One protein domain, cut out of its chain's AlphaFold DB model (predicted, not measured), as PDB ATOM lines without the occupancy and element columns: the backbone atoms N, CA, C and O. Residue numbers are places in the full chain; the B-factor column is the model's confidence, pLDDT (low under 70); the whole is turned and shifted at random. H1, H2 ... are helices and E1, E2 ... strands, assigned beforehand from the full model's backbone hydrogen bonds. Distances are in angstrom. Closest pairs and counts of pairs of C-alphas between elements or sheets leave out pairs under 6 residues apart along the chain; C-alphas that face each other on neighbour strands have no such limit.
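AT A GLANCE: This is residues 26 to 208 of the 383 residues of an uncharacterized protein of Aureobasidium pullulans (UniProt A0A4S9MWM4). Two strongly twisted sheets, E1 E2 E5 E6 E7 E10 and E4 E3 E9 E8, stand partly face to face with crossed strands, and helix H2 packs on both. The long helix H1 leads away from the larger sheet, residues 139 to 144 after it stick out, and the short helices H3, H4 and H5 lie off both sheets in a tail. The printed part has 183 residues, with ten named strands, E1 to E10, followed by five named helices, H1 to H5, and is of mixed class. The larger sheet is branched and the smaller runs E4 E3 E9 E8, with antiparallel neighbours in both. The whole is compact, with a radius of gyration of the C-alphas of 17.5 A and spans of 54 by 45 by 40 A.

HOW THE PARTS SIT: E1, residues 30 to 39, has E2, residues 42 to 45, and E10, residues 118 to 121, on one side and E5, residues 71 to 80, on the other side. E1 and E2 form a hairpin, with N 39 and O 42 within hydrogen-bond range at 2.8 A; between E1 and E5, N 32 and O 76 are within hydrogen-bond range at 2.8 A, and between E1 and E10, N 31 and O 120 are within it at 2.8 A. E5 bends by 50 degrees at residue 77 and begins a meander, each strand the antiparallel neighbour of the one before, with E6, residues 87 to 90, and E7, residues 96 to 98; both steps are hairpins, with N 79 and O 89, and N 88 and O 97, each 2.9 A apart. In the other sheet E3, residues 47 to 53, and E4, residues 56 to 61, form a hairpin, with N 49 and O 60 within hydrogen-bond range at 2.8 A, as do E8, residues 102 to 108, and E9, residues 111 to 116, with N 106 and O 113 at 2.8 A; between the neighbours E3 and E9, N 48 and O 114 are within hydrogen-bond range at 2.8 A. The sheets form a sandwich, two sheets face to face, their strands at 86 degrees. H2, residues 149 to 158, is on both sheets, at heights of 8.4 A over the branched one and 10.9 A over the other; its closest C-alphas to E5 are Leu 150 and Leu 73, 5.8 A, and to E4 Arg 158 and Val 58, 5.0 A. H1, residues 122 to 137, only grazes the branched sheet with residues 122 to 125, and with residues 128 to 132 alone only just touches H2, with 3 pairs of C-alphas within 8 A, the closest Val 132 and Gln 149, 7.2 A. H3, residues 171 to 174, touches no helix; H4, residues 187 to 191, touches H5, residues 196 to 203, closest at the C-alphas of Glu 191 and Tyr 199, 5.9 A. Every O i to N i+4 pair is within hydrogen-bond range in H4 and H5, against 11 of 12 in H1 and 5 of 6 in H2; H3 is too short for one.

IN THESE COORDINATES: E1 begins at C-alpha 30, (30.988, -47.250, -41.911), and is 27.9 A long; E5 is 26.7 A, H1 23.6 A, E3 18.5 A and H2 14.5 A. H1 ends at C-alpha 137, (59.513, -47.432, -40.180), and H5 at C-alpha 203, (33.051, -36.252, -50.826).

THE WHOLE: The C-alphas farthest apart, of Asp 40 and Gly 194, are 56.1 A apart. The printed part has no cut, and the links H1 to H2, H2 to H3 and H3 to H4 are long. Mean pLDDT of the printed part is 83.3; 33 residues are under 70, among them 63 to 68 and 176 to 195.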
ATOM      1  N   TRP A  26      31.418 -45.041 -50.895       91.69
ATOM      2  CA  TRP A  26      32.417 -45.092 -49.819       91.69
ATOM      3  C   TRP A  26      31.993 -44.340 -48.541       91.69
ATOM      4  O   TRP A  26      32.503 -44.649 -47.461       91.69
ATOM      5  N   LEU A  27      31.071 -43.372 -48.639       91.19
ATOM      6  CA  LEU A  27      30.515 -42.650 -47.491       91.19
ATOM      7  C   LEU A  27      29.500 -43.484 -46.693       91.19
ATOM      8  O   LEU A  27      29.266 -43.171 -45.521       91.19
ATOM      9  N   GLN A  28      28.957 -44.547 -47.295       91.12
ATOM     10  CA  GLN A  28      28.040 -45.506 -46.665       91.12
ATOM     11  C   GLN A  28      28.804 -46.600 -45.905       91.12
ATOM     12  O   GLN A  28      28.301 -47.173 -44.938       91.12
ATOM     13  N   GLU A  29      30.043 -46.892 -46.317       92.69
ATOM     14  CA  GLU A  29      30.887 -47.901 -45.677       92.69
ATOM     15  C   GLU A  29      31.409 -47.414 -44.316       92.69
ATOM     16  O   GLU A  29      32.499 -46.838 -44.201       92.69
ATOM     17  N   ALA A  30      30.649 -47.682 -43.257       93.31
ATOM     18  CA  ALA A  30      30.988 -47.250 -41.911       93.31
ATOM     19  C   ALA A  30      31.514 -48.376 -41.009       93.31
ATOM     20  O   ALA A  30      31.117 -49.541 -41.078       93.31
ATOM     21  N   ILE A  31      32.419 -47.986 -40.115       96.31
ATOM     22  CA  ILE A  31      32.968 -48.800 -39.040       96.31
ATOM     23  C   ILE A  31      32.612 -48.135 -37.711       96.31
ATOM     24  O   ILE A  31      32.894 -46.953 -37.503       96.31
ATOM     25  N   ALA A  32      32.037 -48.910 -36.796       96.50
ATOM     26  CA  ALA A  32      31.920 -48.557 -35.392       96.50
ATOM     27  C   ALA A  32      33.206 -48.979 -34.666       96.50
ATOM     28  O   ALA A  32      33.493 -50.171 -34.517       96.50
ATOM     29  N   LEU A  33      34.002 -47.994 -34.251       97.12
ATOM     30  CA  LEU A  33      35.220 -48.204 -33.473       97.12
ATOM     31  C   LEU A  33      34.913 -48.208 -31.982       97.12
ATOM     32  O   LEU A  33      34.205 -47.331 -31.493       97.12
ATOM     33  N   THR A  34      35.505 -49.154 -31.265       95.88
ATOM     34  CA  THR A  34      35.535 -49.187 -29.799       95.88
ATOM     35  C   THR A  34      36.788 -49.928 -29.336       95.88
ATOM     36  O   THR A  34      37.557 -50.422 -30.158       95.88
ATOM     37  N   THR A  35      37.013 -50.042 -28.035       95.38
ATOM     38  CA  THR A  35      38.153 -50.783 -27.477       95.38
ATOM     39  C   THR A  35      37.683 -51.901 -26.565       95.38
ATOM     40  O   THR A  35      36.545 -51.900 -26.101       95.38
ATOM     41  N   SER A  36      38.519 -52.916 -26.397       93.25
ATOM     42  CA  SER A  36      38.305 -53.985 -25.430       93.25
ATOM     43  C   SER A  36      39.614 -54.373 -24.779       93.25
ATOM     44  O   SER A  36      40.700 -54.139 -25.317       93.25
ATOM     45  N   HIS A  37      39.483 -55.035 -23.644       90.69
ATOM     46  CA  HIS A  37      40.565 -55.731 -22.985       90.69
ATOM     47  C   HIS A  37      40.246 -57.208 -22.800       90.69
ATOM     48  O   HIS A  37      39.086 -57.618 -22.801       90.69
ATOM     49  N   GLU A  38      41.291 -58.003 -22.607       85.81
ATOM     50  CA  GLU A  38      41.156 -59.380 -22.156       85.81
ATOM     51  C   GLU A  38      40.917 -59.436 -20.639       85.81
ATOM     52  O   GLU A  38      41.628 -58.806 -19.854       85.81
ATOM     53  N   LEU A  39      39.886 -60.177 -20.238       82.00
ATOM     54  CA  LEU A  39      39.526 -60.475 -18.857       82.00
ATOM     55  C   LEU A  39      38.999 -61.914 -18.799       82.00
ATOM     56  O   LEU A  39      38.018 -62.230 -19.471       82.00
ATOM     57  N   ASP A  40      39.635 -62.772 -18.000       81.00
ATOM     58  CA  ASP A  40      39.271 -64.191 -17.844       81.00
ATOM     59  C   ASP A  40      39.155 -64.944 -19.193       81.00
ATOM     60  O   ASP A  40      38.136 -65.583 -19.475       81.00
ATOM     61  N   ASP A  41      40.173 -64.813 -20.055       79.56
ATOM     62  CA  ASP A  41      40.238 -65.371 -21.422       79.56
ATOM     63  C   ASP A  41      39.083 -64.927 -22.348       79.56
ATOM     64  O   ASP A  41      38.761 -65.573 -23.351       79.56
ATOM     65  N   LYS A  42      38.413 -63.815 -22.013       82.12
ATOM     66  CA  LYS A  42      37.330 -63.221 -22.805       82.12
ATOM     67  C   LYS A  42      37.618 -61.759 -23.106       82.12
ATOM     68  O   LYS A  42      38.045 -60.995 -22.246       82.12
ATOM     69  N   LEU A  43      37.309 -61.340 -24.331       85.06
ATOM     70  CA  LEU A  43      37.348 -59.928 -24.701       85.06
ATOM     71  C   LEU A  43      36.126 -59.212 -24.124       85.06
ATOM     72  O   LEU A  43      34.987 -59.524 -24.475       85.06
ATOM     73  N   LYS A  44      36.371 -58.227 -23.262       90.56
ATOM     74  CA  LYS A  44      35.354 -57.348 -22.692       90.56
ATOM     75  C   LYS A  44      35.509 -55.940 -23.265       90.56
ATOM     76  O   LYS A  44      36.596 -55.371 -23.204       90.56
ATOM     77  N   ILE A  45      34.427 -55.376 -23.808       93.25
ATOM     78  CA  ILE A  45      34.413 -53.987 -24.293       93.25
ATOM     79  C   ILE A  45      34.755 -53.030 -23.143       93.25
ATOM     80  O   ILE A  45      34.279 -53.186 -22.016       93.25
ATOM     81  N   ASP A  46      35.614 -52.060 -23.442       93.25
ATOM     82  CA  ASP A  46      36.066 -51.043 -22.507       93.25
ATOM     83  C   ASP A  46      34.931 -50.081 -22.143       93.25
ATOM     84  O   ASP A  46      34.120 -49.662 -22.972       93.25
ATOM     85  N   GLU A  47      34.904 -49.697 -20.870       93.19
ATOM     86  CA  GLU A  47      33.895 -48.799 -20.326       93.19
ATOM     87  C   GLU A  47      34.478 -47.395 -20.144       93.19
ATOM     88  O   GLU A  47      35.550 -47.205 -19.566       93.19
ATOM     89  N   TYR A  48      33.727 -46.398 -20.592       93.25
ATOM     90  CA  TYR A  48      34.051 -44.981 -20.554       93.25
ATOM     91  C   TYR A  48      33.070 -44.234 -19.664       93.25
ATOM     92  O   TYR A  48      31.926 -44.650 -19.494       93.25
ATOM     93  N   PHE A  49      33.501 -43.104 -19.114       91.56
ATOM     94  CA  PHE A  49      32.629 -42.163 -18.423       91.56
ATOM     95  C   PHE A  49      32.847 -40.741 -18.923       91.56
ATOM     96  O   PHE A  49      33.921 -40.372 -19.394       91.56
ATOM     97  N   GLU A  50      31.802 -39.934 -18.804       90.06
ATOM     98  CA  GLU A  50      31.838 -38.515 -19.134       90.06
ATOM     99  C   GLU A  50      32.627 -37.776 -18.047       90.06
ATOM    100  O   GLU A  50      32.285 -37.842 -16.861       90.06
ATOM    101  N   SER A  51      33.682 -37.067 -18.442       86.56
ATOM    102  CA  SER A  51      34.538 -36.303 -17.540       86.56
ATOM    103  C   SER A  51      34.547 -34.827 -17.919       86.56
ATOM    104  O   SER A  51      34.592 -34.450 -19.093       86.56
ATOM    105  N   SER A  52      34.527 -33.978 -16.895       80.94
ATOM    106  CA  SER A  52      34.758 -32.543 -17.013       80.94
ATOM    107  C   SER A  52      35.865 -32.154 -16.039       80.94
ATOM    108  O   SER A  52      35.631 -32.087 -14.829       80.94
ATOM    109  N   SER A  53      37.067 -31.909 -16.558       67.56
ATOM    110  CA  SER A  53      38.211 -31.446 -15.769       67.56
ATOM    111  C   SER A  53      38.683 -30.095 -16.300       67.56
ATOM    112  O   SER A  53      39.141 -29.971 -17.438       67.56
ATOM    113  N   GLY A  54      38.516 -29.052 -15.484       70.31
ATOM    114  CA  GLY A  54      38.734 -27.671 -15.909       70.31
ATOM    115  C   GLY A  54      37.823 -27.287 -17.080       70.31
ATOM    116  O   GLY A  54      36.607 -27.447 -17.006       70.31
ATOM    117  N   ASN A  55      38.420 -26.792 -18.167       68.06
ATOM    118  CA  ASN A  55      37.703 -26.442 -19.399       68.06
ATOM    119  C   ASN A  55      37.566 -27.614 -20.385       68.06
ATOM    120  O   ASN A  55      36.933 -27.442 -21.423       68.06
ATOM    121  N   ASN A  56      38.145 -28.780 -20.088       73.94
ATOM    122  CA  ASN A  56      38.129 -29.923 -20.994       73.94
ATOM    123  C   ASN A  56      36.949 -30.840 -20.669       73.94
ATOM    124  O   ASN A  56      36.729 -31.209 -19.513       73.94
ATOM    125  N   ARG A  57      36.212 -31.217 -21.712       83.81
ATOM    126  CA  ARG A  57      35.084 -32.148 -21.664       83.81
ATOM    127  C   ARG A  57      35.415 -33.314 -22.572       83.81
ATOM    128  O   ARG A  57      35.620 -33.096 -23.761       83.81
ATOM    129  N   VAL A  58      35.524 -34.507 -22.004       87.31
ATOM    130  CA  VAL A  58      36.009 -35.691 -22.722       87.31
ATOM    131  C   VAL A  58      35.349 -36.954 -22.186       87.31
ATOM    132  O   VAL A  58      34.845 -36.974 -21.060       87.31
ATOM    133  N   PHE A  59      35.418 -38.030 -22.960       89.81
ATOM    134  CA  PHE A  59      35.281 -39.370 -22.408       89.81
ATOM    135  C   PHE A  59      36.608 -39.815 -21.780       89.81
ATOM    136  O   PHE A  59      37.686 -39.610 -22.336       89.81
ATOM    137  N   GLU A  60      36.537 -40.414 -20.595       89.62
ATOM    138  CA  GLU A  60      37.679 -41.031 -19.924       89.62
ATOM    139  C   GLU A  60      37.430 -42.521 -19.742       89.62
ATOM    140  O   GLU A  60      36.325 -42.945 -19.405       89.62
ATOM    141  N   LEU A  61      38.478 -43.318 -19.944       89.56
ATOM    142  CA  LEU A  61      38.438 -44.744 -19.658       89.56
ATOM    143  C   LEU A  61      38.213 -44.963 -18.156       89.56
ATOM    144  O   LEU A  61      38.817 -44.290 -17.311       89.56
ATOM    145  N   ARG A  62      37.347 -45.916 -17.809       83.94
ATOM    146  CA  ARG A  62      37.066 -46.286 -16.422       83.94
ATOM    147  C   ARG A  62      38.361 -46.663 -15.692       83.94
ATOM    148  O   ARG A  62      39.139 -47.499 -16.139       83.94
ATOM    149  N   HIS A  63      38.565 -46.048 -14.527       68.62
ATOM    150  CA  HIS A  63      39.709 -46.329 -13.661       68.62
ATOM    151  C   HIS A  63      39.567 -47.715 -13.008       68.62
ATOM    152  O   HIS A  63      38.454 -48.128 -12.672       68.62
ATOM    153  N   GLY A  64      40.693 -48.396 -12.778       63.09
ATOM    154  CA  GLY A  64      40.740 -49.696 -12.094       63.09
ATOM    155  C   GLY A  64      41.014 -50.898 -12.999       63.09
ATOM    156  O   GLY A  64      41.062 -52.016 -12.497       63.09
ATOM    157  N   LEU A  65      41.229 -50.684 -14.300       64.38
ATOM    158  CA  LEU A  65      41.874 -51.692 -15.139       64.38
ATOM    159  C   LEU A  65      43.355 -51.796 -14.730       64.38
ATOM    160  O   LEU A  65      43.998 -50.752 -14.576       64.38
ATOM    161  N   PRO A  66      43.902 -53.006 -14.512       60.78
ATOM    162  CA  PRO A  66      45.326 -53.169 -14.252       60.78
ATOM    163  C   PRO A  66      46.157 -52.522 -15.369       60.78
ATOM    164  O   PRO A  66      45.834 -52.657 -16.547       60.78
ATOM    165  N   ASN A  67      47.252 -51.844 -15.013       58.91
ATOM    166  CA  ASN A  67      48.129 -51.169 -15.984       58.91
ATOM    167  C   ASN A  67      48.741 -52.128 -17.028       58.91
ATOM    168  O   ASN A  67      49.230 -51.678 -18.059       58.91
ATOM    169  N   GLU A  68      48.724 -53.431 -16.748       61.53
ATOM    170  CA  GLU A  68      49.285 -54.501 -17.581       61.53
ATOM    171  C   GLU A  68      48.281 -55.078 -18.590       61.53
ATOM    172  O   GLU A  68      48.635 -55.940 -19.391       61.53
ATOM    173  N   VAL A  69      47.028 -54.620 -18.567       73.88
ATOM    174  CA  VAL A  69      45.994 -55.149 -19.450       73.88
ATOM    175  C   VAL A  69      46.266 -54.756 -20.900       73.88
ATOM    176  O   VAL A  69      46.308 -53.575 -21.261       73.88
ATOM    177  N   VAL A  70      46.397 -55.772 -21.752       81.31
ATOM    178  CA  VAL A  70      46.518 -55.599 -23.198       81.31
ATOM    179  C   VAL A  70      45.155 -55.190 -23.756       81.31
ATOM    180  O   VAL A  70      44.192 -55.956 -23.718       81.31
ATOM    181  N   ARG A  71      45.079 -53.960 -24.269       88.94
ATOM    182  CA  ARG A  71      43.893 -53.423 -24.948       88.94
ATOM    183  C   ARG A  71      44.019 -53.550 -26.456       88.94
ATOM    184  O   ARG A  71      45.099 -53.357 -27.019       88.94
ATOM    185  N   VAL A  72      42.894 -53.789 -27.115       91.50
ATOM    186  CA  VAL A  72      42.794 -53.883 -28.572       91.50
ATOM    187  C   VAL A  72      41.701 -52.961 -29.104       91.50
ATOM    188  O   VAL A  72      40.716 -52.665 -28.428       91.50
ATOM    189  N   LEU A  73      41.888 -52.483 -30.335       94.50
ATOM    190  CA  LEU A  73      40.880 -51.707 -31.052       94.50
ATOM    191  C   LEU A  73      39.939 -52.659 -31.794       94.50
ATOM    192  O   LEU A  73      40.372 -53.368 -32.704       94.50
ATOM    193  N   ASN A  74      38.652 -52.619 -31.466       95.00
ATOM    194  CA  ASN A  74      37.618 -53.346 -32.190       95.00
ATOM    195  C   ASN A  74      37.077 -52.512 -33.347       95.00
ATOM    196  O   ASN A  74      36.923 -51.291 -33.255       95.00
ATOM    197  N   ARG A  75      36.770 -53.204 -34.445       95.44
ATOM    198  CA  ARG A  75      36.298 -52.619 -35.701       95.44
ATOM    199  C   ARG A  75      35.062 -53.380 -36.153       95.44
ATOM    200  O   ARG A  75      35.180 -54.436 -36.770       95.44
ATOM    201  N   PHE A  76      33.884 -52.855 -35.851       95.62
ATOM    202  CA  PHE A  76      32.637 -53.479 -36.278       95.62
ATOM    203  C   PHE A  76      32.153 -52.821 -37.564       95.62
ATOM    204  O   PHE A  76      31.943 -51.611 -37.594       95.62
ATOM    205  N   GLN A  77      31.976 -53.605 -38.631       95.31
ATOM    206  CA  GLN A  77      31.248 -53.114 -39.801       95.31
ATOM    207  C   GLN A  77      29.830 -52.756 -39.384       95.31
ATOM    208  O   GLN A  77      29.206 -53.499 -38.623       95.31
ATOM    209  N   ALA A  78      29.332 -51.625 -39.862       93.69
ATOM    210  CA  ALA A  78      28.051 -51.120 -39.425       93.69
ATOM    211  C   ALA A  78      27.308 -50.409 -40.554       93.69
ATOM    212  O   ALA A  78      27.919 -49.764 -41.402       93.69
ATOM    213  N   SER A  79      25.983 -50.515 -40.534       91.12
ATOM    214  CA  SER A  79      25.084 -49.755 -41.401       91.12
ATOM    215  C   SER A  79      24.428 -48.621 -40.623       91.12
ATOM    216  O   SER A  79      24.050 -48.792 -39.456       91.12
ATOM    217  N   TYR A  80      24.246 -47.493 -41.298       89.81
ATOM    218  CA  TYR A  80      23.603 -46.296 -40.776       89.81
ATOM    219  C   TYR A  80      22.345 -45.988 -41.580       89.81
ATOM    220  O   TYR A  80      22.374 -46.060 -42.806       89.81
ATOM    221  N   ARG A  81      21.269 -45.625 -40.878       86.44
ATOM    222  CA  ARG A  81      20.064 -45.065 -41.489       86.44
ATOM    223  C   ARG A  81      19.698 -43.761 -40.816       86.44
ATOM    224  O   ARG A  81      19.588 -43.712 -39.586       86.44
ATOM    225  N   TYR A  82      19.503 -42.720 -41.614       82.50
ATOM    226  CA  TYR A  82      19.313 -41.366 -41.106       82.50
ATOM    227  C   TYR A  82      18.046 -41.252 -40.248       82.50
ATOM    228  O   TYR A  82      18.057 -40.599 -39.205       82.50
ATOM    229  N   ASP A  83      16.969 -41.941 -40.626       83.44
ATOM    230  CA  ASP A  83      15.684 -41.950 -39.916       83.44
ATOM    231  C   ASP A  83      15.765 -42.521 -38.487       83.44
ATOM    232  O   ASP A  83      14.996 -42.115 -37.612       83.44
ATOM    233  N   THR A  84      16.734 -43.400 -38.220       81.88
ATOM    234  CA  THR A  84      16.942 -44.023 -36.903       81.88
ATOM    235  C   THR A  84      17.725 -43.159 -35.909       81.88
ATOM    236  O   THR A  84      17.956 -43.576 -34.771       81.88
ATOM    237  N   GLY A  85      18.099 -41.933 -36.289       84.38
ATOM    238  CA  GLY A  85      18.947 -41.066 -35.469       84.38
ATOM    239  C   GLY A  85      20.402 -41.545 -35.469       84.38
ATOM    240  O   GLY A  85      20.817 -42.184 -36.425       84.38
ATOM    241  N   PRO A  86      21.215 -41.261 -34.435       88.25
ATOM    242  CA  PRO A  86      22.637 -41.622 -34.413       88.25
ATOM    243  C   PRO A  86      22.885 -43.111 -34.084       88.25
ATOM    244  O   PRO A  86      23.901 -43.453 -33.479       88.25
ATOM    245  N   MET A  87      21.953 -43.992 -34.458       91.56
ATOM    246  CA  MET A  87      21.987 -45.426 -34.179       91.56
ATOM    247  C   MET A  87      22.590 -46.188 -35.356       91.56
ATOM    248  O   MET A  87      22.224 -45.972 -36.508       91.56
ATOM    249  N   PHE A  88      23.509 -47.100 -35.064       92.69
ATOM    250  CA  PHE A  88      24.129 -47.966 -36.061       92.69
ATOM    251  C   PHE A  88      23.775 -49.413 -35.760       92.69
ATOM    252  O   PHE A  88      23.754 -49.829 -34.600       92.69
ATOM    253  N   HIS A  89      23.532 -50.181 -36.817       93.44
ATOM    254  CA  HIS A  89      23.385 -51.628 -36.736       93.44
ATOM    255  C   HIS A  89      24.716 -52.283 -37.100       93.44
ATOM    256  O   HIS A  89      25.241 -52.056 -38.189       93.44
ATOM    257  N   LEU A  90      25.272 -53.083 -36.195       93.94
ATOM    258  CA  LEU A  90      26.549 -53.758 -36.417       93.94
ATOM    259  C   LEU A  90      26.320 -55.005 -37.284       93.94
ATOM    260  O   LEU A  90      25.645 -55.921 -36.857       93.94
ATOM    261  N   LEU A  91      26.878 -55.098 -38.490       89.06
ATOM    262  CA  LEU A  91      26.456 -56.095 -39.496       89.06
ATOM    263  C   LEU A  91      26.641 -57.569 -39.087       89.06
ATOM    264  O   LEU A  91      25.915 -58.429 -39.574       89.06
ATOM    265  N   ASN A  92      27.580 -57.859 -38.185       84.38
ATOM    266  CA  ASN A  92      27.870 -59.218 -37.709       84.38
ATOM    267  C   ASN A  92      27.263 -59.517 -36.326       84.38
ATOM    268  O   ASN A  92      27.693 -60.449 -35.649       84.38
ATOM    269  N   SER A  93      26.306 -58.707 -35.873       82.00
ATOM    270  CA  SER A  93      25.582 -58.923 -34.619       82.00
ATOM    271  C   SER A  93      24.192 -58.299 -34.694       82.00
ATOM    272  O   SER A  93      24.002 -57.316 -35.388       82.00
ATOM    273  N   ASP A  94      23.241 -58.744 -33.885       80.62
ATOM    274  CA  ASP A  94      21.936 -58.065 -33.811       80.62
ATOM    275  C   ASP A  94      21.970 -56.795 -32.931       80.62
ATOM    276  O   ASP A  94      20.936 -56.272 -32.505       80.62
ATOM    277  N   LEU A  95      23.170 -56.302 -32.604       89.38
ATOM    278  CA  LEU A  95      23.365 -55.167 -31.716       89.38
ATOM    279  C   LEU A  95      23.182 -53.846 -32.459       89.38
ATOM    280  O   LEU A  95      23.755 -53.596 -33.525       89.38
ATOM    281  N   LYS A  96      22.415 -52.963 -31.819       92.94
ATOM    282  CA  LYS A  96      22.297 -51.556 -32.185       92.94
ATOM    283  C   LYS A  96      23.014 -50.717 -31.146       92.94
ATOM    284  O   LYS A  96      22.767 -50.885 -29.954       92.94
ATOM    285  N   VAL A  97      23.857 -49.804 -31.607       93.44
ATOM    286  CA  VAL A  97      24.645 -48.927 -30.738       93.44
ATOM    287  C   VAL A  97      24.452 -47.473 -31.137       93.44
ATOM    288  O   VAL A  97      24.368 -47.144 -32.321       93.44
ATOM    289  N   GLU A  98      24.364 -46.600 -30.142       92.81
ATOM    290  CA  GLU A  98      24.334 -45.157 -30.336       92.81
ATOM    291  C   GLU A  98      25.765 -44.629 -30.487       92.81
ATOM    292  O   GLU A  98      26.622 -44.860 -29.629       92.81
ATOM    293  N   MET A  99      26.035 -43.911 -31.575       92.31
ATOM    294  CA  MET A  99      27.342 -43.306 -31.828       92.31
ATOM    295  C   MET A  99      27.590 -42.090 -30.935       92.31
ATOM    296  O   MET A  99      26.692 -41.279 -30.705       92.31
ATOM    297  N   CYS A 100      28.842 -41.919 -30.496       90.75
ATOM    298  CA  CYS A 100      29.293 -40.777 -29.687       90.75
ATOM    299  C   CYS A 100      28.529 -40.632 -28.359       90.75
ATOM    300  O   CYS A 100      28.362 -39.524 -27.850       90.75
ATOM    301  N   SER A 101      28.045 -41.752 -27.824       90.75
ATOM    302  CA  SER A 101      27.247 -41.854 -26.604       90.75
ATOM    303  C   SER A 101      27.661 -43.105 -25.825       90.75
ATOM    304  O   SER A 101      28.271 -44.024 -26.384       90.75
ATOM    305  N   LEU A 102      27.346 -43.135 -24.529       92.44
ATOM    306  CA  LEU A 102      27.572 -44.316 -23.698       92.44
ATOM    307  C   LEU A 102      26.445 -45.330 -23.926       92.44
ATOM    308  O   LEU A 102      25.275 -45.036 -23.695       92.44
ATOM    309  N   ASN A 103      26.820 -46.541 -24.319       92.06
ATOM    310  CA  ASN A 103      25.941 -47.696 -24.488       92.06
ATOM    311  C   ASN A 103      26.066 -48.631 -23.277       92.06
ATOM    312  O   ASN A 103      27.041 -48.547 -22.532       92.06
ATOM    313  N   ASN A 104      25.083 -49.513 -23.058       90.88
ATOM    314  CA  ASN A 104      25.076 -50.461 -21.930       90.88
ATOM    315  C   ASN A 104      25.403 -49.779 -20.584       90.88
ATOM    316  O   ASN A 104      26.305 -50.178 -19.856       90.88
ATOM    317  N   VAL A 105      24.697 -48.682 -20.288       90.00
ATOM    318  CA  VAL A 105      25.089 -47.752 -19.222       90.00
ATOM    319  C   VAL A 105      24.846 -48.320 -17.822       90.00
ATOM    320  O   VAL A 105      23.715 -48.613 -17.435       90.00
ATOM    321  N   PHE A 106      25.896 -48.323 -17.008       87.31
ATOM    322  CA  PHE A 106      25.869 -48.605 -15.578       87.31
ATOM    323  C   PHE A 106      26.024 -47.316 -14.763       87.31
ATOM    324  O   PHE A 106      26.651 -46.343 -15.193       87.31
ATOM    325  N   LYS A 107      25.472 -47.302 -13.547       86.38
ATOM    326  CA  LYS A 107      25.615 -46.184 -12.604       86.38
ATOM    327  C   LYS A 107      26.395 -46.631 -11.377       86.38
ATOM    328  O   LYS A 107      26.023 -47.607 -10.736       86.38
ATOM    329  N   LEU A 108      27.431 -45.874 -11.022       80.38
ATOM    330  CA  LEU A 108      28.151 -46.029  -9.757       80.38
ATOM    331  C   LEU A 108      28.264 -44.652  -9.094       80.38
ATOM    332  O   LEU A 108      29.007 -43.778  -9.551       80.38
ATOM    333  N   GLY A 109      27.468 -44.439  -8.043       83.88
ATOM    334  CA  GLY A 109      27.265 -43.115  -7.454       83.88
ATOM    335  C   GLY A 109      26.633 -42.143  -8.457       83.88
ATOM    336  O   GLY A 109      25.610 -42.449  -9.067       83.88
ATOM    337  N   HIS A 110      27.257 -40.978  -8.650       79.25
ATOM    338  CA  HIS A 110      26.812 -39.958  -9.610       79.25
ATOM    339  C   HIS A 110      27.392 -40.124 -11.023       79.25
ATOM    340  O   HIS A 110      27.049 -39.348 -11.912       79.25
ATOM    341  N   ARG A 111      28.275 -41.106 -11.246       82.00
ATOM    342  CA  ARG A 111      28.930 -41.317 -12.544       82.00
ATOM    343  C   ARG A 111      28.211 -42.390 -13.357       82.00
ATOM    344  O   ARG A 111      27.762 -43.402 -12.812       82.00
ATOM    345  N   ARG A 112      28.129 -42.149 -14.665       87.94
ATOM    346  CA  ARG A 112      27.645 -43.096 -15.672       87.94
ATOM    347  C   ARG A 112      28.843 -43.696 -16.391       87.94
ATOM    348  O   ARG A 112      29.738 -42.949 -16.775       87.94
ATOM    349  N   TYR A 113      28.832 -45.010 -16.556       90.38
ATOM    350  CA  TYR A 113      29.851 -45.756 -17.283       90.38
ATOM    351  C   TYR A 113      29.178 -46.555 -18.379       90.38
ATOM    352  O   TYR A 113      28.094 -47.081 -18.149       90.38
ATOM    353  N   GLY A 114      29.799 -46.668 -19.538       93.50
ATOM    354  CA  GLY A 114      29.258 -47.476 -20.618       93.50
ATOM    355  C   GLY A 114      30.239 -47.626 -21.761       93.50
ATOM    356  O   GLY A 114      31.317 -47.040 -21.762       93.50
ATOM    357  N   GLU A 115      29.856 -48.418 -22.740       95.06
ATOM    358  CA  GLU A 115      30.647 -48.653 -23.939       95.06
ATOM    359  C   GLU A 115      30.562 -47.434 -24.860       95.06
ATOM    360  O   GLU A 115      29.476 -46.901 -25.101       95.06
ATOM    361  N   LEU A 116      31.699 -46.993 -25.391       95.31
ATOM    362  CA  LEU A 116      31.756 -45.871 -26.321       95.31
ATOM    363  C   LEU A 116      32.042 -46.376 -27.731       95.31
ATOM    364  O   LEU A 116      33.006 -47.113 -27.942       95.31
ATOM    365  N   TYR A 117      31.237 -45.923 -28.691       95.56
ATOM    366  CA  TYR A 117      31.412 -46.227 -30.108       95.56
ATOM    367  C   TYR A 117      31.589 -44.941 -30.909       95.56
ATOM    368  O   TYR A 117      30.814 -43.995 -30.745       95.56
ATOM    369  N   LEU A 118      32.602 -44.909 -31.780       95.25
ATOM    370  CA  LEU A 118      32.853 -43.788 -32.686       95.25
ATOM    371  C   LEU A 118      32.726 -44.221 -34.154       95.25
ATOM    372  O   LEU A 118      33.318 -45.230 -34.544       95.25
ATOM    373  N   PRO A 119      32.010 -43.450 -34.982       94.88
ATOM    374  CA  PRO A 119      31.827 -43.742 -36.396       94.88
ATOM    375  C   PRO A 119      33.029 -43.268 -37.220       94.88
ATOM    376  O   PRO A 119      33.475 -42.121 -37.107       94.88
ATOM    377  N   VAL A 120      33.530 -44.137 -38.095       95.69
ATOM    378  CA  VAL A 120      34.617 -43.841 -39.040       95.69
ATOM    379  C   VAL A 120      34.329 -44.504 -40.387       95.69
ATOM    380  O   VAL A 120      33.896 -45.650 -40.426       95.69
ATOM    381  N   HIS A 121      34.598 -43.822 -41.502       96.06
ATOM    382  CA  HIS A 121      34.542 -44.456 -42.826       96.06
ATOM    383  C   HIS A 121      35.609 -45.541 -42.964       96.06
ATOM    384  O   HIS A 121      36.770 -45.330 -42.598       96.06
ATOM    385  N   LYS A 122      35.266 -46.661 -43.596       96.06
ATOM    386  CA  LYS A 122      36.197 -47.761 -43.891       96.06
ATOM    387  C   LYS A 122      37.453 -47.279 -44.623       96.06
ATOM    388  O   LYS A 122      38.562 -47.602 -44.196       96.06
ATOM    389  N   SER A 123      37.302 -46.423 -45.636       96.31
ATOM    390  CA  SER A 123      38.428 -45.819 -46.367       96.31
ATOM    391  C   SER A 123      39.344 -44.975 -45.472       96.31
ATOM    392  O   SER A 123      40.566 -45.000 -45.622       96.31
ATOM    393  N   CYS A 124      38.781 -44.254 -44.495       96.62
ATOM    394  CA  CYS A 124      39.568 -43.468 -43.542       96.62
ATOM    395  C   CYS A 124      40.401 -44.358 -42.617       96.62
ATOM    396  O   CYS A 124      41.557 -44.043 -42.335       96.62
ATOM    397  N   LEU A 125      39.839 -45.487 -42.182       96.56
ATOM    398  CA  LEU A 125      40.549 -46.443 -41.339       96.56
ATOM    399  C   LEU A 125      41.669 -47.165 -42.104       96.56
ATOM    400  O   LEU A 125      42.759 -47.333 -41.569       96.56
ATOM    401  N   GLN A 126      41.448 -47.499 -43.379       96.81
ATOM    402  CA  GLN A 126      42.495 -48.049 -44.249       96.81
ATOM    403  C   GLN A 126      43.659 -47.067 -44.449       96.81
ATOM    404  O   GLN A 126      44.821 -47.471 -44.441       96.81
ATOM    405  N   MET A 127      43.380 -45.766 -44.582       96.56
ATOM    406  CA  MET A 127      44.442 -44.754 -44.601       96.56
ATOM    407  C   MET A 127      45.174 -44.657 -43.266       96.56
ATOM    408  O   MET A 127      46.398 -44.545 -43.259       96.56
ATOM    409  N   ALA A 128      44.457 -44.737 -42.144       96.25
ATOM    410  CA  ALA A 128      45.080 -44.775 -40.828       96.25
ATOM    411  C   ALA A 128      45.988 -46.004 -40.650       96.25
ATOM    412  O   ALA A 128      47.078 -45.875 -40.100       96.25
ATOM    413  N   ASP A 129      45.587 -47.176 -41.151       96.00
ATOM    414  CA  ASP A 129      46.424 -48.382 -41.152       96.00
ATOM    415  C   ASP A 129      47.731 -48.158 -41.914       96.00
ATOM    416  O   ASP A 129      48.810 -48.438 -41.390       96.00
ATOM    417  N   ARG A 130      47.655 -47.575 -43.116       94.88
ATOM    418  CA  ARG A 130      48.848 -47.231 -43.902       94.88
ATOM    419  C   ARG A 130      49.715 -46.191 -43.206       94.88
ATOM    420  O   ARG A 130      50.938 -46.309 -43.225       94.88
ATOM    421  N   PHE A 131      49.107 -45.186 -42.584       94.38
ATOM    422  CA  PHE A 131      49.833 -44.181 -41.816       94.38
ATOM    423  C   PHE A 131      50.624 -44.827 -40.676       94.38
ATOM    424  O   PHE A 131      51.822 -44.588 -40.554       94.38
ATOM    425  N   VAL A 132      49.986 -45.702 -39.892       93.62
ATOM    426  CA  VAL A 132      50.629 -46.434 -38.791       93.62
ATOM    427  C   VAL A 132      51.763 -47.327 -39.297       93.62
ATOM    428  O   VAL A 132      52.849 -47.306 -38.727       93.62
ATOM    429  N   GLN A 133      51.563 -48.060 -40.396       91.88
ATOM    430  CA  GLN A 133      52.617 -48.883 -41.002       91.88
ATOM    431  C   GLN A 133      53.844 -48.050 -41.405       91.88
ATOM    432  O   GLN A 133      54.973 -48.450 -41.131       91.88
ATOM    433  N   ASN A 134      53.629 -46.869 -41.992       87.88
ATOM    434  CA  ASN A 134      54.708 -45.941 -42.340       87.88
ATOM    435  C   ASN A 134      55.364 -45.315 -41.098       87.88
ATOM    436  O   ASN A 134      56.576 -45.117 -41.065       87.88
ATOM    437  N   ALA A 135      54.583 -45.022 -40.058       85.44
ATOM    438  CA  ALA A 135      55.086 -44.448 -38.816       85.44
ATOM    439  C   ALA A 135      56.061 -45.387 -38.086       85.44
ATOM    440  O   ALA A 135      57.030 -44.915 -37.500       85.44
ATOM    441  N   LEU A 136      55.841 -46.702 -38.162       78.50
ATOM    442  CA  LEU A 136      56.707 -47.712 -37.543       78.50
ATOM    443  C   LEU A 136      58.101 -47.797 -38.179       78.50
ATOM    444  O   LEU A 136      59.049 -48.205 -37.511       78.50
ATOM    445  N   VAL A 137      58.234 -47.416 -39.451       79.06
ATOM    446  CA  VAL A 137      59.513 -47.432 -40.180       79.06
ATOM    447  C   VAL A 137      60.176 -46.052 -40.254       79.06
ATOM    448  O   VAL A 137      61.338 -45.939 -40.640       79.06
ATOM    449  N   ALA A 138      59.465 -44.990 -39.866       75.88
ATOM    450  CA  ALA A 138      59.974 -43.627 -39.894       75.88
ATOM    451  C   ALA A 138      60.905 -43.349 -38.701       75.88
ATOM    452  O   ALA A 138      60.490 -43.361 -37.546       75.88
ATOM    453  N   ALA A 139      62.164 -43.004 -38.979       62.59
ATOM    454  CA  ALA A 139      63.181 -42.776 -37.948       62.59
ATOM    455  C   ALA A 139      62.956 -41.520 -37.072       62.59
ATOM    456  O   ALA A 139      63.625 -41.360 -36.054       62.59
ATOM    457  N   THR A 140      62.064 -40.597 -37.460       69.69
ATOM    458  CA  THR A 140      61.971 -39.256 -36.849       69.69
ATOM    459  C   THR A 140      60.533 -38.748 -36.696       69.69
ATOM    460  O   THR A 140      60.169 -37.714 -37.264       69.69
ATOM    461  N   LEU A 141      59.698 -39.448 -35.926       77.56
ATOM    462  CA  LEU A 141      58.401 -38.916 -35.490       77.56
ATOM    463  C   LEU A 141      58.496 -38.247 -34.107       77.56
ATOM    464  O   LEU A 141      59.267 -38.700 -33.259       77.56
ATOM    465  N   PRO A 142      57.712 -37.183 -33.848       82.94
ATOM    466  CA  PRO A 142      57.512 -36.667 -32.495       82.94
ATOM    467  C   PRO A 142      57.073 -37.768 -31.518       82.94
ATOM    468  O   PRO A 142      56.304 -38.657 -31.878       82.94
ATOM    469  N   SER A 143      57.502 -37.680 -30.256       81.62
ATOM    470  CA  SER A 143      57.269 -38.722 -29.238       81.62
ATOM    471  C   SER A 143      55.793 -38.990 -28.912       81.62
ATOM    472  O   SER A 143      55.465 -40.042 -28.374       81.62
ATOM    473  N   ASN A 144      54.901 -38.052 -29.227       86.81
ATOM    474  CA  ASN A 144      53.458 -38.143 -29.006       86.81
ATOM    475  C   ASN A 144      52.650 -38.333 -30.302       86.81
ATOM    476  O   ASN A 144      51.427 -38.173 -30.286       86.81
ATOM    477  N   SER A 145      53.307 -38.639 -31.424       88.62
ATOM    478  CA  SER A 145      52.633 -39.002 -32.672       88.62
ATOM    479  C   SER A 145      51.938 -40.360 -32.574       88.62
ATOM    480  O   SER A 145      52.345 -41.244 -31.825       88.62
ATOM    481  N   ILE A 146      50.888 -40.534 -33.376       91.19
ATOM    482  CA  ILE A 146      50.179 -41.808 -33.486       91.19
ATOM    483  C   ILE A 146      51.083 -42.829 -34.187       91.19
ATOM    484  O   ILE A 146      51.429 -42.661 -35.352       91.19
ATOM    485  N   THR A 147      51.423 -43.908 -33.488       92.25
ATOM    486  CA  THR A 147      52.200 -45.046 -34.024       92.25
ATOM    487  C   THR A 147      51.448 -46.373 -33.921       92.25
ATOM    488  O   THR A 147      51.969 -47.424 -34.279       92.25
ATOM    489  N   SER A 148      50.203 -46.343 -33.439       93.06
ATOM    490  CA  SER A 148      49.329 -47.508 -33.347       93.06
ATOM    491  C   SER A 148      47.861 -47.108 -33.470       93.06
ATOM    492  O   SER A 148      47.476 -45.960 -33.250       93.06
ATOM    493  N   GLN A 149      47.019 -48.089 -33.771       92.62
ATOM    494  CA  GLN A 149      45.571 -47.910 -33.869       92.62
ATOM    495  C   GLN A 149      44.926 -47.565 -32.520       92.62
ATOM    496  O   GLN A 149      43.978 -46.785 -32.464       92.62
ATOM    497  N   LEU A 150      45.483 -48.074 -31.418       92.81
ATOM    498  CA  LEU A 150      45.030 -47.712 -30.078       92.81
ATOM    499  C   LEU A 150      45.359 -46.246 -29.755       92.81
ATOM    500  O   LEU A 150      44.524 -45.541 -29.200       92.81
ATOM    501  N   MET A 151      46.530 -45.752 -30.170       93.00
ATOM    502  CA  MET A 151      46.857 -44.328 -30.040       93.00
ATOM    503  C   MET A 151      45.928 -43.442 -30.871       93.00
ATOM    504  O   MET A 151      45.553 -42.373 -30.400       93.00
ATOM    505  N   LEU A 152      45.525 -43.877 -32.072       94.19
ATOM    506  CA  LEU A 152      44.514 -43.159 -32.852       94.19
ATOM    507  C   LEU A 152      43.202 -43.064 -32.072       94.19
ATOM    508  O   LEU A 152      42.641 -41.980 -31.956       94.19
ATOM    509  N   TRP A 153      42.736 -44.168 -31.492       94.62
ATOM    510  CA  TRP A 153      41.545 -44.151 -30.649       94.62
ATOM    511  C   TRP A 153      41.658 -43.165 -29.481       94.62
ATOM    512  O   TRP A 153      40.743 -42.362 -29.299       94.62
ATOM    513  N   GLU A 154      42.784 -43.157 -28.755       91.31
ATOM    514  CA  GLU A 154      43.040 -42.214 -27.650       91.31
ATOM    515  C   GLU A 154      42.949 -40.741 -28.079       91.31
ATOM    516  O   GLU A 154      42.591 -39.880 -27.278       91.31
ATOM    517  N   VAL A 155      43.239 -40.444 -29.346       91.50
ATOM    518  CA  VAL A 155      43.003 -39.119 -29.928       91.50
ATOM    519  C   VAL A 155      41.521 -38.895 -30.221       91.50
ATOM    520  O   VAL A 155      40.961 -37.866 -29.849       91.50
ATOM    521  N   LEU A 156      40.875 -39.838 -30.908       92.44
ATOM    522  CA  LEU A 156      39.512 -39.659 -31.406       92.44
ATOM    523  C   LEU A 156      38.490 -39.507 -30.274       92.44
ATOM    524  O   LEU A 156      37.680 -38.584 -30.327       92.44
ATOM    525  N   HIS A 157      38.530 -40.357 -29.242       90.69
ATOM    526  CA  HIS A 157      37.517 -40.326 -28.174       90.69
ATOM    527  C   HIS A 157      37.617 -39.078 -27.289       90.69
ATOM    528  O   HIS A 157      36.596 -38.526 -26.879       90.69
ATOM    529  N   ARG A 158      38.832 -38.552 -27.090       87.88
ATOM    530  CA  ARG A 158      39.081 -37.312 -26.334       87.88
ATOM    531  C   ARG A 158      38.719 -36.045 -27.110       87.88
ATOM    532  O   ARG A 158      38.592 -34.976 -26.516       87.88
ATOM    533  N   ARG A 159      38.548 -36.142 -28.429       85.75
ATOM    534  CA  ARG A 159      38.054 -35.048 -29.278       85.75
ATOM    535  C   ARG A 159      36.526 -34.964 -29.316       85.75
ATOM    536  O   ARG A 159      35.998 -34.045 -29.935       85.75
ATOM    537  N   VAL A 160      35.813 -35.878 -28.659       86.06
ATOM    538  CA  VAL A 160      34.350 -35.824 -28.545       86.06
ATOM    539  C   VAL A 160      33.964 -35.077 -27.270       86.06
ATOM    540  O   VAL A 160      34.379 -35.471 -26.181       86.06
ATOM    541  N   ASP A 161      33.155 -34.019 -27.395       83.88
ATOM    542  CA  ASP A 161      32.535 -33.362 -26.234       83.88
ATOM    543  C   ASP A 161      31.280 -34.154 -25.813       83.88
ATOM    544  O   ASP A 161      30.264 -34.084 -26.514       83.88
ATOM    545  N   PRO A 162      31.299 -34.867 -24.670       82.50
ATOM    546  CA  PRO A 162      30.159 -35.658 -24.202       82.50
ATOM    547  C   PRO A 162      28.903 -34.826 -23.895       82.50
ATOM    548  O   PRO A 162      27.804 -35.368 -23.822       82.50
ATOM    549  N   PHE A 163      29.033 -33.509 -23.711       76.62
ATOM    550  CA  PHE A 163      27.924 -32.623 -23.342       76.62
ATOM    551  C   PHE A 163      27.380 -31.814 -24.522       76.62
ATOM    552  O   PHE A 163      26.491 -30.975 -24.345       76.62
ATOM    553  N   CYS A 164      27.907 -32.032 -25.727       72.44
ATOM    554  CA  CYS A 164      27.466 -31.318 -26.909       72.44
ATOM    555  C   CYS A 164      26.256 -32.013 -27.555       72.44
ATOM    556  O   CYS A 164      26.309 -33.176 -27.954       72.44
ATOM    557  N   LEU A 165      25.154 -31.276 -27.740       61.59
ATOM    558  CA  LEU A 165      23.958 -31.787 -28.432       61.59
ATOM    559  C   LEU A 165      24.236 -32.159 -29.901       61.59
ATOM    560  O   LEU A 165      23.458 -32.896 -30.502       61.59
ATOM    561  N   THR A 166      25.352 -31.685 -30.462       63.47
ATOM    562  CA  THR A 166      25.848 -32.033 -31.796       63.47
ATOM    563  C   THR A 166      27.087 -32.929 -31.757       63.47
ATOM    564  O   THR A 166      27.731 -33.053 -32.784       63.47
ATOM    565  N   ALA A 167      27.438 -33.572 -30.634       62.00
ATOM    566  CA  ALA A 167      28.645 -34.407 -30.445       62.00
ATOM    567  C   ALA A 167      28.934 -35.498 -31.505       62.00
ATOM    568  O   ALA A 167      29.986 -36.119 -31.461       62.00
ATOM    569  N   THR A 168      28.034 -35.745 -32.464       73.44
ATOM    570  CA  THR A 168      28.328 -36.588 -33.634       73.44
ATOM    571  C   THR A 168      29.196 -35.861 -34.661       73.44
ATOM    572  O   THR A 168      29.705 -36.495 -35.579       73.44
ATOM    573  N   TYR A 169      29.340 -34.544 -34.526       75.94
ATOM    574  CA  TYR A 169      30.100 -33.653 -35.384       75.94
ATOM    575  C   TYR A 169      31.484 -33.365 -34.770       75.94
ATOM    576  O   TYR A 169      31.561 -32.667 -33.755       75.94
ATOM    577  N   PRO A 170      32.579 -33.886 -35.354       78.56
ATOM    578  CA  PRO A 170      33.923 -33.686 -34.824       78.56
ATOM    579  C   PRO A 170      34.495 -32.333 -35.272       78.56
ATOM    580  O   PRO A 170      34.616 -32.070 -36.463       78.56
ATOM    581  N   GLU A 171      34.894 -31.473 -34.332       72.69
ATOM    582  CA  GLU A 171      35.374 -30.117 -34.659       72.69
ATOM    583  C   GLU A 171      36.779 -30.090 -35.290       72.69
ATOM    584  O   GLU A 171      37.070 -29.235 -36.126       72.69
ATOM    585  N   GLU A 172      37.680 -30.993 -34.884       75.19
ATOM    586  CA  GLU A 172      39.098 -30.918 -35.267       75.19
ATOM    587  C   GLU A 172      39.366 -31.210 -36.752       75.19
ATOM    588  O   GLU A 172      40.004 -30.359 -37.381       75.19
ATOM    589  N   PRO A 173      38.831 -32.292 -37.361       77.06
ATOM    590  CA  PRO A 173      39.028 -32.563 -38.787       77.06
ATOM    591  C   PRO A 173      38.604 -31.391 -39.678       77.06
ATOM    592  O   PRO A 173      39.172 -31.160 -40.749       77.06
ATOM    593  N   ASN A 174      37.634 -30.599 -39.228       70.06
ATOM    594  CA  ASN A 174      37.051 -29.527 -40.025       70.06
ATOM    595  C   ASN A 174      37.928 -28.271 -40.044       70.06
ATOM    596  O   ASN A 174      37.862 -27.489 -40.991       70.06
ATOM    597  N   LYS A 175      38.878 -28.150 -39.102       70.75
ATOM    598  CA  LYS A 175      39.968 -27.158 -39.161       70.75
ATOM    599  C   LYS A 175      40.862 -27.316 -40.393       70.75
ATOM    600  O   LYS A 175      41.564 -26.375 -40.748       70.75
ATOM    601  N   PHE A 176      40.806 -28.467 -41.064       66.25
ATOM    602  CA  PHE A 176      41.567 -28.770 -42.277       66.25
ATOM    603  C   PHE A 176      40.773 -28.544 -43.570       66.25
ATOM    604  O   PHE A 176      41.243 -28.917 -44.641       66.25
ATOM    605  N   PHE A 177      39.563 -27.978 -43.500       62.78
ATOM    606  CA  PHE A 177      38.791 -27.623 -44.694       62.78
ATOM    607  C   PHE A 177      39.220 -26.280 -45.295       62.78
ATOM    608  O   PHE A 177      39.380 -26.187 -46.510       62.78
ATOM    609  N   ALA A 178      39.420 -25.251 -44.465       52.75
ATOM    610  CA  ALA A 178      39.827 -23.915 -44.901       52.75
ATOM    611  C   ALA A 178      40.223 -23.030 -43.698       52.75
ATOM    612  O   ALA A 178      40.587 -23.530 -42.634       52.75
ATOM    613  N   ASP A 179      40.251 -21.710 -43.884       53.22
ATOM    614  CA  ASP A 179      40.562 -20.747 -42.832       53.22
ATOM    615  C   ASP A 179      39.604 -20.840 -41.623       53.22
ATOM    616  O   ASP A 179      38.555 -21.483 -41.642       53.22
ATOM    617  N   SER A 180      39.977 -20.199 -40.512       53.09
ATOM    618  CA  SER A 180      39.323 -20.374 -39.199       53.09
ATOM    619  C   SER A 180      37.808 -20.090 -39.134       53.09
ATOM    620  O   SER A 180      37.189 -20.325 -38.088       53.09
ATOM    621  N   TRP A 181      37.209 -19.552 -40.201       51.06
ATOM    622  CA  TRP A 181      35.783 -19.245 -40.281       51.06
ATOM    623  C   TRP A 181      34.968 -20.372 -40.924       51.06
ATOM    624  O   TRP A 181      33.948 -20.783 -40.372       51.06
ATOM    625  N   THR A 182      35.430 -20.901 -42.053       52.88
ATOM    626  CA  THR A 182      34.812 -22.019 -42.789       52.88
ATOM    627  C   THR A 182      35.017 -23.355 -42.075       52.88
ATOM    628  O   THR A 182      34.111 -24.181 -42.055       52.88
ATOM    629  N   ALA A 183      36.131 -23.502 -41.352       49.97
ATOM    630  CA  ALA A 183      36.413 -24.615 -40.442       49.97
ATOM    631  C   ALA A 183      35.364 -24.848 -39.334       49.97
ATOM    632  O   ALA A 183      35.384 -25.878 -38.662       49.97
ATOM    633  N   ARG A 184      34.472 -23.877 -39.101       54.66
ATOM    634  CA  ARG A 184      33.396 -23.969 -38.101       54.66
ATOM    635  C   ARG A 184      32.140 -24.639 -38.645       54.66
ATOM    636  O   ARG A 184      31.291 -25.021 -37.846       54.66
ATOM    637  N   ARG A 185      32.014 -24.741 -39.969       59.72
ATOM    638  CA  ARG A 185      30.810 -25.235 -40.630       59.72
ATOM    639  C   ARG A 185      30.865 -26.731 -40.830       59.72
ATOM    640  O   ARG A 185      31.897 -27.262 -41.239       59.72
ATOM    641  N   CYS A 186      29.741 -27.391 -40.578       65.25
ATOM    642  CA  CYS A 186      29.635 -28.806 -40.889       65.25
ATOM    643  C   CYS A 186      29.541 -29.037 -42.404       65.25
ATOM    644  O   CYS A 186      29.108 -28.140 -43.128       65.25
ATOM    645  N   PRO A 187      29.922 -30.223 -42.912       64.06
ATOM    646  CA  PRO A 187      29.785 -30.572 -44.328       64.06
ATOM    647  C   PRO A 187      28.424 -30.223 -44.947       64.06
ATOM    648  O   PRO A 187      28.375 -29.700 -46.055       64.06
ATOM    649  N   LEU A 188      27.328 -30.419 -44.206       66.50
ATOM    650  CA  LEU A 188      25.975 -30.072 -44.658       66.50
ATOM    651  C   LEU A 188      25.776 -28.554 -44.839       66.50
ATOM    652  O   LEU A 188      25.053 -28.103 -45.725       66.50
ATOM    653  N   GLU A 189      26.415 -27.739 -44.000       66.44
ATOM    654  CA  GLU A 189      26.417 -26.282 -44.160       66.44
ATOM    655  C   GLU A 189      27.298 -25.842 -45.333       66.44
ATOM    656  O   GLU A 189      27.002 -24.818 -45.948       66.44
ATOM    657  N   LEU A 190      28.355 -26.599 -45.655       64.44
ATOM    658  CA  LEU A 190      29.218 -26.340 -46.811       64.44
ATOM    659  C   LEU A 190      28.494 -26.622 -48.130       64.44
ATOM    660  O   LEU A 190      28.561 -25.781 -49.025       64.44
ATOM    661  N   GLU A 191      27.749 -27.726 -48.214       64.19
ATOM    662  CA  GLU A 191      26.905 -28.087 -49.367       64.19
ATOM    663  C   GLU A 191      25.934 -26.958 -49.748       64.19
ATOM    664  O   GLU A 191      25.748 -26.632 -50.916       64.19
ATOM    665  N   ASN A 192      25.367 -26.294 -48.739       60.12
ATOM    666  CA  ASN A 192      24.410 -25.201 -48.911       60.12
ATOM    667  C   ASN A 192      25.066 -23.809 -49.012       60.12
ATOM    668  O   ASN A 192      24.372 -22.786 -49.000       60.12
ATOM    669  N   SER A 193      26.398 -23.740 -49.071       61.56
ATOM    670  CA  SER A 193      27.163 -22.492 -49.109       61.56
ATOM    671  C   SER A 193      27.790 -22.229 -50.483       61.56
ATOM    672  O   SER A 193      27.775 -23.070 -51.372       61.56
ATOM    673  N   GLY A 194      28.388 -21.046 -50.659       58.19
ATOM    674  CA  GLY A 194      29.215 -20.745 -51.835       58.19
ATOM    675  C   GLY A 194      30.563 -21.483 -51.867       58.19
ATOM    676  O   GLY A 194      31.317 -21.292 -52.816       58.19
ATOM    677  N   ASP A 195      30.870 -22.311 -50.862       67.62
ATOM    678  CA  ASP A 195      32.152 -23.005 -50.685       67.62
ATOM    679  C   ASP A 195      32.141 -24.425 -51.304       67.62
ATOM    680  O   ASP A 195      32.704 -25.371 -50.750       67.62
ATOM    681  N   ILE A 196      31.504 -24.573 -52.475       72.38
ATOM    682  CA  ILE A 196      31.278 -25.849 -53.190       72.38
ATOM    683  C   ILE A 196      32.583 -26.634 -53.402       72.38
ATOM    684  O   ILE A 196      32.617 -27.842 -53.202       72.38
ATOM    685  N   ALA A 197      33.688 -25.948 -53.704       77.94
ATOM    686  CA  ALA A 197      34.978 -26.595 -53.951       77.94
ATOM    687  C   ALA A 197      35.520 -27.376 -52.735       77.94
ATOM    688  O   ALA A 197      36.265 -28.341 -52.897       77.94
ATOM    689  N   ILE A 198      35.174 -26.972 -51.506       78.06
ATOM    690  CA  ILE A 198      35.534 -27.737 -50.302       78.06
ATOM    691  C   ILE A 198      34.665 -28.986 -50.221       78.06
ATOM    692  O   ILE A 198      35.193 -30.068 -49.978       78.06
ATOM    693  N   TYR A 199      33.357 -28.836 -50.438       80.06
ATOM    694  CA  TYR A 199      32.413 -29.948 -50.431       80.06
ATOM    695  C   TYR A 199      32.830 -31.045 -51.434       80.06
ATOM    696  O   TYR A 199      32.949 -32.207 -51.060       80.06
ATOM    697  N   GLU A 200      33.192 -30.660 -52.657       85.31
ATOM    698  CA  GLU A 200      33.667 -31.581 -53.700       85.31
ATOM    699  C   GLU A 200      34.948 -32.339 -53.308       85.31
ATOM    700  O   GLU A 200      35.098 -33.523 -53.609       85.31
ATOM    701  N   VAL A 201      35.888 -31.691 -52.608       87.88
ATOM    702  CA  VAL A 201      37.085 -32.388 -52.111       87.88
ATOM    703  C   VAL A 201      36.710 -33.429 -51.060       87.88
ATOM    704  O   VAL A 201      37.280 -34.514 -51.050       87.88
ATOM    705  N   ILE A 202      35.786 -33.129 -50.151       84.94
ATOM    706  CA  ILE A 202      35.553 -33.984 -48.978       84.94
ATOM    707  C   ILE A 202      34.713 -35.215 -49.306       84.94
ATOM    708  O   ILE A 202      34.865 -36.235 -48.624       84.94
ATOM    709  N   THR A 203      33.859 -35.132 -50.329       88.19
ATOM    710  CA  THR A 203      33.051 -36.252 -50.826       88.19
ATOM    711  C   THR A 203      33.801 -37.138 -51.819       88.19
ATOM    712  O   THR A 203      33.434 -38.298 -51.994       88.19
ATOM    713  N   ALA A 204      34.911 -36.664 -52.395       91.81
ATOM    714  CA  ALA A 204      35.758 -37.480 -53.259       91.81
ATOM    715  C   ALA A 204      36.429 -38.627 -52.482       91.81
ATOM    716  O   ALA A 204      37.057 -38.406 -51.442       91.81
ATOM    717  N   ASN A 205      36.335 -39.860 -52.990       94.19
ATOM    718  CA  ASN A 205      36.890 -41.041 -52.328       94.19
ATOM    719  C   ASN A 205      38.423 -40.942 -52.227       94.19
ATOM    720  O   ASN A 205      39.103 -40.973 -53.248       94.19
ATOM    721  N   PRO A 206      39.013 -40.886 -51.021       95.06
ATOM    722  CA  PRO A 206      40.451 -40.681 -50.875       95.06
ATOM    723  C   PRO A 206      41.294 -41.890 -51.307       95.06
ATOM    724  O   PRO A 206      42.515 -41.775 -51.406       95.06
ATOM    725  N   LEU A 207      40.692 -43.059 -51.530       95.06
ATOM    726  CA  LEU A 207      41.402 -44.259 -51.976       95.06
ATOM    727  C   LEU A 207      41.252 -44.521 -53.470       95.06
ATOM    728  O   LEU A 207      42.195 -45.033 -54.066       95.06
ATOM    729  N   ASP A 208      40.127 -44.126 -54.061       93.56
ATOM    730  CA  ASP A 208      39.869 -44.273 -55.490       93.56
ATOM    731  C   ASP A 208      40.345 -43.026 -56.246       93.56
ATOM    732  O   ASP A 208      39.687 -41.980 -56.275       93.56
TER     733      ASP A 208